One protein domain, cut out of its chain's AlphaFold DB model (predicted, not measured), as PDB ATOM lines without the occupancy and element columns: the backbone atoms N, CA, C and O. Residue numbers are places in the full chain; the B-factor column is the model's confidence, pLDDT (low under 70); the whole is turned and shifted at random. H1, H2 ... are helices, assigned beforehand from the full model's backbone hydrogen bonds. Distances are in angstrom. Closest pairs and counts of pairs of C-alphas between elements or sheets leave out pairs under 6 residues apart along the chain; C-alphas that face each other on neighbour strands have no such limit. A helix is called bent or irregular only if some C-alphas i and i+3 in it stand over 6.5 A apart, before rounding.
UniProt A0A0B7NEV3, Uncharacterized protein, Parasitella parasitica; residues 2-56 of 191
ATOM      1  N   ILE A   2       8.241   0.862 -53.944       71.50
ATOM      2  CA  ILE A   2       7.159  -0.043 -54.403       71.50
ATOM      3  C   ILE A   2       6.046  -0.270 -53.361       71.50
ATOM      4  O   ILE A   2       4.881  -0.364 -53.723       71.50
ATOM      5  N   LYS A   3       6.379  -0.326 -52.063       76.50
ATOM      6  CA  LYS A   3       5.395  -0.645 -51.014       76.50
ATOM      7  C   LYS A   3       4.340   0.447 -50.801       76.50
ATOM      8  O   LYS A   3       3.176   0.123 -50.610       76.50
ATOM      9  N   TRP A   4       4.744   1.717 -50.808       79.44
ATOM     10  CA  TRP A   4       3.834   2.836 -50.558       79.44
ATOM     11  C   TRP A   4       3.105   3.251 -51.837       79.44
ATOM     12  O   TRP A   4       1.880   3.248 -51.869       79.44
ATOM     13  N   GLY A   5       3.829   3.566 -52.912       85.94
ATOM     14  CA  GLY A   5       3.210   4.192 -54.083       85.94
ATOM     15  C   GLY A   5       2.469   5.497 -53.739       85.94
ATOM     16  O   GLY A   5       2.267   5.855 -52.578       85.94
ATOM     17  N   ASN A   6       2.045   6.242 -54.757       85.38
ATOM     18  CA  ASN A   6       1.383   7.528 -54.510       85.38
ATOM     19  C   ASN A   6      -0.022   7.352 -53.928       85.38
ATOM     20  O   ASN A   6      -0.430   8.123 -53.073       85.38
ATOM     21  N   GLN A   7      -0.750   6.309 -54.335       85.56
ATOM     22  CA  GLN A   7      -2.119   6.089 -53.866       85.56
ATOM     23  C   GLN A   7      -2.184   5.879 -52.350       85.56
ATOM     24  O   GLN A   7      -2.938   6.567 -51.671       85.56
ATOM     25  N   ARG A   8      -1.353   4.989 -51.790       85.56
ATOM     26  CA  ARG A   8      -1.358   4.731 -50.341       85.56
ATOM     27  C   ARG A   8      -0.757   5.893 -49.564       85.56
ATOM     28  O   ARG A   8      -1.233   6.214 -48.479       85.56
ATOM     29  N   ALA A   9       0.258   6.547 -50.136       86.12
ATOM     30  CA  ALA A   9       0.809   7.764 -49.559       86.12
ATOM     31  C   ALA A   9      -0.261   8.856 -49.446       86.12
ATOM     32  O   ALA A   9      -0.355   9.464 -48.391       86.12
ATOM     33  N   ASN A  10      -1.096   9.059 -50.466       88.25
ATOM     34  CA  ASN A  10      -2.164  10.057 -50.425       88.25
ATOM     35  C   ASN A  10      -3.263   9.673 -49.430       88.25
ATOM     36  O   ASN A  10      -3.659  10.510 -48.631       88.25
ATOM     37  N   ILE A  11      -3.691   8.405 -49.396       86.62
ATOM     38  CA  ILE A  11      -4.685   7.930 -48.412       86.62
ATOM     39  C   ILE A  11      -4.243   8.253 -46.982       86.62
ATOM     40  O   ILE A  11      -5.063   8.624 -46.151       86.62
ATOM     41  N   PHE A  12      -2.948   8.126 -46.693       85.56
ATOM     42  CA  PHE A  12      -2.430   8.415 -45.367       85.56
ATOM     43  C   PHE A  12      -2.108   9.893 -45.156       85.56
ATOM     44  O   PHE A  12      -2.598  10.466 -44.198       85.56
ATOM     45  N   TRP A  13      -1.285  10.512 -46.005       88.38
ATOM     46  CA  TRP A  13      -0.755  11.871 -45.819       88.38
ATOM     47  C   TRP A  13      -1.718  12.990 -46.221       88.38
ATOM     48  O   TRP A  13      -1.454  14.153 -45.917       88.38
ATOM     49  N   GLU A  14      -2.784  12.657 -46.940       87.25
ATOM     50  CA  GLU A  14      -3.796  13.594 -47.432       87.25
ATOM     51  C   GLU A  14      -5.204  13.200 -46.961       87.25
ATOM     52  O   GLU A  14      -6.186  13.668 -47.526       87.25
ATOM     53  N   ALA A  15      -5.313  12.382 -45.904       82.38
ATOM     54  CA  ALA A  15      -6.581  11.878 -45.371       82.38
ATOM     55  C   ALA A  15      -7.577  13.001 -45.032       82.38
ATOM     56  O   ALA A  15      -8.767  12.889 -45.314       82.38
ATOM     57  N   GLU A  16      -7.078  14.097 -44.455       80.62
ATOM     58  CA  GLU A  16      -7.878  15.280 -44.096       80.62
ATOM     59  C   GLU A  16      -7.607  16.480 -45.014       80.62
ATOM     60  O   GLU A  16      -8.098  17.596 -44.799       80.62
ATOM     61  N   LEU A  17      -6.793  16.277 -46.052       84.06
ATOM     62  CA  LEU A  17      -6.487  17.322 -47.007       84.06
ATOM     63  C   LEU A  17      -7.636  17.397 -48.014       84.06
ATOM     64  O   LEU A  17      -7.604  16.777 -49.068       84.06
ATOM     65  N   ASN A  18      -8.656  18.191 -47.680       81.19
ATOM     66  CA  ASN A  18      -9.868  18.421 -48.482       81.19
ATOM     67  C   ASN A  18      -9.603  19.184 -49.805       81.19
ATOM     68  O   ASN A  18     -10.248  20.194 -50.085       81.19
ATOM     69  N   GLY A  19      -8.599  18.786 -50.591       78.25
ATOM     70  CA  GLY A  19      -8.239  19.402 -51.872       78.25
ATOM     71  C   GLY A  19      -7.600  20.791 -51.767       78.25
ATOM     72  O   GLY A  19      -7.492  21.497 -52.769       78.25
ATOM     73  N   LYS A  20      -7.173  21.216 -50.570       79.62
ATOM     74  CA  LYS A  20      -6.476  22.496 -50.394       79.62
ATOM     75  C   LYS A  20      -5.061  22.377 -50.953       79.62
ATOM     76  O   LYS A  20      -4.254  21.621 -50.427       79.62
ATOM     77  N   LEU A  21      -4.763  23.132 -52.004       80.31
ATOM     78  CA  LEU A  21      -3.414  23.226 -52.550       80.31
ATOM     79  C   LEU A  21      -2.673  24.411 -51.920       80.31
ATOM     80  O   LEU A  21      -3.288  25.455 -51.674       80.31
ATOM     81  N   PRO A  22      -1.366  24.274 -51.652       81.06
ATOM     82  CA  PRO A  22      -0.562  25.381 -51.168       81.06
ATOM     83  C   PRO A  22      -0.468  26.503 -52.195       81.06
ATOM     84  O   PRO A  22      -0.457  26.281 -53.406       81.06
ATOM     85  N   ILE A  23      -0.323  27.717 -51.670       81.88
ATOM     86  CA  ILE A  23       0.088  28.888 -52.437       81.88
ATOM     87  C   ILE A  23       1.598  28.772 -52.675       81.88
ATOM     88  O   ILE A  23       2.348  28.461 -51.751       81.88
ATOM     89  N   GLU A  24       2.044  29.039 -53.899       77.62
ATOM     90  CA  GLU A  24       3.418  28.785 -54.363       77.62
ATOM     91  C   GLU A  24       4.502  29.523 -53.551       77.62
ATOM     92  O   GLU A  24       5.603  29.011 -53.393       77.62
ATOM     93  N   GLY A  25       4.180  30.668 -52.940       82.38
ATOM     94  CA  GLY A  25       5.104  31.392 -52.054       82.38
ATOM     95  C   GLY A  25       5.348  30.744 -50.682       82.38
ATOM     96  O   GLY A  25       6.275  31.141 -49.988       82.38
ATOM     97  N   ASN A  26       4.541  29.752 -50.289       85.12
ATOM     98  CA  ASN A  26       4.565  29.141 -48.953       85.12
ATOM     99  C   ASN A  26       4.795  27.617 -49.006       85.12
ATOM    100  O   ASN A  26       4.356  26.892 -48.105       85.12
ATOM    101  N   MET A  27       5.446  27.110 -50.058       88.19
ATOM    102  CA  MET A  27       5.654  25.668 -50.245       88.19
ATOM    103  C   MET A  27       6.441  25.036 -49.090       88.19
ATOM    104  O   MET A  27       6.034  24.001 -48.579       88.19
ATOM    105  N   GLU A  28       7.492  25.675 -48.589       90.31
ATOM    106  CA  GLU A  28       8.321  25.167 -47.491       90.31
ATOM    107  C   GLU A  28       7.508  24.974 -46.209       90.31
ATOM    108  O   GLU A  28       7.565  23.919 -45.571       90.31
ATOM    109  N   THR A  29       6.686  25.965 -45.861       89.88
ATOM    110  CA  THR A  29       5.763  25.879 -44.724       89.88
ATOM    111  C   THR A  29       4.764  24.740 -44.921       89.88
ATOM    112  O   THR A  29       4.464  24.010 -43.976       89.88
ATOM    113  N   TRP A  30       4.283  24.541 -46.149       89.88
ATOM    114  CA  TRP A  30       3.377  23.447 -46.482       89.88
ATOM    115  C   TRP A  30       4.024  22.066 -46.327       89.88
ATOM    116  O   TRP A  30       3.412  21.167 -45.751       89.88
ATOM    117  N   ILE A  31       5.264  21.892 -46.793       91.62
ATOM    118  CA  ILE A  31       6.007  20.629 -46.674       91.62
ATOM    119  C   ILE A  31       6.278  20.296 -45.199       91.62
ATOM    120  O   ILE A  31       6.037  19.157 -44.790       91.62
ATOM    121  N   ARG A  32       6.675  21.278 -44.373       91.50
ATOM    122  CA  ARG A  32       6.829  21.077 -42.917       91.50
ATOM    123  C   ARG A  32       5.509  20.698 -42.252       91.50
ATOM    124  O   ARG A  32       5.443  19.716 -41.518       91.50
ATOM    125  N   ALA A  33       4.429  21.421 -42.552       88.75
ATOM    126  CA  ALA A  33       3.108  21.109 -42.009       88.75
ATOM    127  C   ALA A  33       2.631  19.697 -42.406       88.75
ATOM    128  O   ALA A  33       2.021  18.995 -41.596       88.75
ATOM    129  N   LYS A  34       2.940  19.253 -43.632       88.12
ATOM    130  CA  LYS A  34       2.562  17.921 -44.118       88.12
ATOM    131  C   LYS A  34       3.327  16.807 -43.406       88.12
ATOM    132  O   LYS A  34       2.696  15.875 -42.919       88.12
ATOM    133  N   TYR A  35       4.656  16.897 -43.338       89.00
ATOM    134  CA  TYR A  35       5.493  15.773 -42.898       89.00
ATOM    135  C   TYR A  35       5.962  15.874 -41.447       89.00
ATOM    136  O   TYR A  35       5.946  14.865 -40.747       89.00
ATOM    137  N   GLU A  36       6.331  17.065 -40.970       88.50
ATOM    138  CA  GLU A  36       6.777  17.256 -39.582       88.50
ATOM    139  C   GLU A  36       5.577  17.309 -38.634       88.50
ATOM    140  O   GLU A  36       5.539  16.606 -37.631       88.50
ATOM    141  N   GLN A  37       4.563  18.110 -38.979       87.69
ATOM    142  CA  GLN A  37       3.386  18.306 -38.121       87.69
ATOM    143  C   GLN A  37       2.289  17.268 -38.362       87.69
ATOM    144  O   GLN A  37       1.322  17.222 -37.606       87.69
ATOM    145  N   ARG A  38       2.412  16.453 -39.421       89.00
ATOM    146  CA  ARG A  38       1.421  15.432 -39.803       89.00
ATOM    147  C   ARG A  38      -0.006  15.995 -39.886       89.00
ATOM    148  O   ARG A  38      -0.965  15.280 -39.622       89.00
ATOM    149  N   LYS A  39      -0.149  17.267 -40.278       86.44
ATOM    150  CA  LYS A  39      -1.395  18.046 -40.156       86.44
ATOM    151  C   LYS A  39      -2.598  17.428 -40.870       86.44
ATOM    152  O   LYS A  39      -3.723  17.646 -40.443       86.44
ATOM    153  N   TRP A  40      -2.353  16.706 -41.960       89.12
ATOM    154  CA  TRP A  40      -3.383  16.011 -42.743       89.12
ATOM    155  C   TRP A  40      -3.171  14.504 -42.795       89.12
ATOM    156  O   TRP A  40      -3.845  13.815 -43.563       89.12
ATOM    157  N   ALA A  41      -2.197  14.005 -42.032       87.19
ATOM    158  CA  ALA A  41      -1.966  12.582 -41.974       87.19
ATOM    159  C   ALA A  41      -3.096  11.922 -41.180       87.19
ATOM    160  O   ALA A  41      -3.553  12.482 -40.185       87.19
ATOM    161  N   ALA A  42      -3.494  10.712 -41.565       83.94
ATOM    162  CA  ALA A  42      -4.444   9.938 -40.784       83.94
ATOM    163  C   ALA A  42      -3.938   9.788 -39.331       83.94
ATOM    164  O   ALA A  42      -2.735   9.546 -39.114       83.94
ATOM    165  N   PRO A  43      -4.826   9.938 -38.332       76.25
ATOM    166  CA  PRO A  43      -4.446   9.857 -36.931       76.25
ATOM    167  C   PRO A  43      -3.943   8.452 -36.594       76.25
ATOM    168  O   PRO A  43      -4.551   7.450 -36.968       76.25
ATOM    169  N   GLY A  44      -2.826   8.378 -35.867       80.44
ATOM    170  CA  GLY A  44      -2.239   7.117 -35.406       80.44
ATOM    171  C   GLY A  44      -0.758   6.931 -35.760       80.44
ATOM    172  O   GLY A  44      -0.124   7.824 -36.342       80.44
ATOM    173  N   PRO A  45      -0.161   5.789 -35.377       78.94
ATOM    174  CA  PRO A  45       1.187   5.421 -35.808       78.94
ATOM    175  C   PRO A  45       1.233   5.295 -37.334       78.94
ATOM    176  O   PRO A  45       0.217   4.997 -37.957       78.94
ATOM    177  N   VAL A  46       2.399   5.538 -37.940       76.38
ATOM    178  CA  VAL A  46       2.577   5.334 -39.386       76.38
ATOM    179  C   VAL A  46       2.297   3.856 -39.686       76.38
ATOM    180  O   VAL A  46       3.037   3.005 -39.190       76.38
ATOM    181  N   PRO A  47       1.223   3.529 -40.426       76.88
ATOM    182  CA  PRO A  47       0.842   2.148 -40.661       76.88
ATOM    183  C   PRO A  47       1.810   1.503 -41.650       76.88
ATOM    184  O   PRO A  47       2.389   2.170 -42.513       76.88
ATOM    185  N   GLU A  48       1.949   0.181 -41.564       75.69
ATOM    186  CA  GLU A  48       2.641  -0.568 -42.605       75.69
ATOM    187  C   GLU A  48       1.894  -0.373 -43.935       75.69
ATOM    188  O   GLU A  48       0.675  -0.550 -43.994       75.69
ATOM    189  N   PRO A  49       2.588  -0.033 -45.031       68.38
ATOM    190  CA  PRO A  49       1.953   0.315 -46.300       68.38
ATOM    191  C   PRO A  49       1.050  -0.787 -46.863       68.38
ATOM    192  O   PRO A  49       0.100  -0.490 -47.578       68.38
ATOM    193  N   SER A  50       1.314  -2.055 -46.544       69.06
ATOM    194  CA  SER A  50       0.476  -3.187 -46.963       69.06
ATOM    195  C   SER A  50      -0.877  -3.252 -46.243       69.06
ATOM    196  O   SER A  50      -1.760  -3.970 -46.697       69.06
ATOM    197  N   MET A  51      -1.044  -2.528 -45.132       71.31
ATOM    198  CA  MET A  51      -2.294  -2.456 -44.365       71.31
ATOM    199  C   MET A  51      -3.233  -1.354 -44.875       71.31
ATOM    200  O   MET A  51      -4.413  -1.347 -44.527       71.31
ATOM    201  N   ILE A  52      -2.730  -0.425 -45.698       72.81
ATOM    202  CA  ILE A  52      -3.532   0.649 -46.289       72.81
ATOM    203  C   ILE A  52      -4.340   0.046 -47.438       72.81
ATOM    204  O   ILE A  52      -3.815  -0.188 -48.529       72.81
ATOM    205  N   GLN A  53      -5.618  -0.229 -47.178       70.25
ATOM    206  CA  GLN A  53      -6.530  -0.742 -48.194       70.25
ATOM    207  C   GLN A  53      -6.725   0.316 -49.282       70.25
ATOM    208  O   GLN A  53      -7.227   1.409 -49.028       70.25
ATOM    209  N   GLN A  54      -6.313  -0.015 -50.503       67.50
ATOM    210  CA  GLN A  54      -6.694   0.737 -51.689       67.50
ATOM    211  C   GLN A  54      -8.143   0.364 -51.976       67.50
ATOM    212  O   GLN A  54      -8.420  -0.728 -52.461       67.50
ATOM    213  N   THR A  55      -9.084   1.231 -51.618       56.56
ATOM    214  CA  THR A  55     -10.432   1.083 -52.145       56.56
ATOM    215  C   THR A  55     -10.357   1.432 -53.630       56.56
ATOM    216  O   THR A  55     -10.020   2.557 -53.990       56.56
ATOM    217  N   ASP A  56     -10.665   0.473 -54.507       54.66
ATOM    218  CA  ASP A  56     -10.808   0.660 -55.966       54.66
ATOM    219  C   ASP A  56     -12.010   1.566 -56.331       54.66
ATOM    220  O   ASP A  56     -12.596   1.484 -57.410       54.66
TER     221      ASP A  56
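What this domain is: This is residues 2 to 56 of the 191 residues of an uncharacterized protein of Parasitella parasitica (UniProt A0A0B7NEV3). You will meet little regular structure here: two short helices, H1 and H2, set crosswise, and a long unnamed stretch, residues 36 to 56, which leads from H2 back past H1. Residues 23 to 29, of which 24 to 29 belong to H2, stick out. The printed part has 55 residues, 21 of them in the named helices, H1 then H2, with no named strand; the class is all helix. It is only just compact, close to loose, with a radius of gyration of the C-alphas of 12.0 A, and spans 35 by 23 by 21 A.

How they stand to each other: Start at H1, residues 5 to 13, where every O i to N i+4 pair is within hydrogen-bond range; in H2, residues 24 to 35, 6 of 8 are. The helices are close but not clearly touching: their closest C-alphas, of Trp 13 and Lys 34, are 7.1 A apart. Their lines are about perpendicular, at 82 degrees.

Where its parts are: Find C-alpha 5 at (3.210, 4.192, -54.083); H1 runs 12.0 A from there. H2 runs 17.5 A to C-alpha 35 at (5.493, 15.773, -42.898), and is irregular: C-alphas 25 and 28 are 8.4 A apart.

The domain as a whole: The C-alphas farthest apart, of Gly 25 and Met 51, are 35.5 A apart. The printed part has no cut, and the link from H1 to H2 is short. Look for pLDDT under 70 at residues 49 to 50 and 54 to 56.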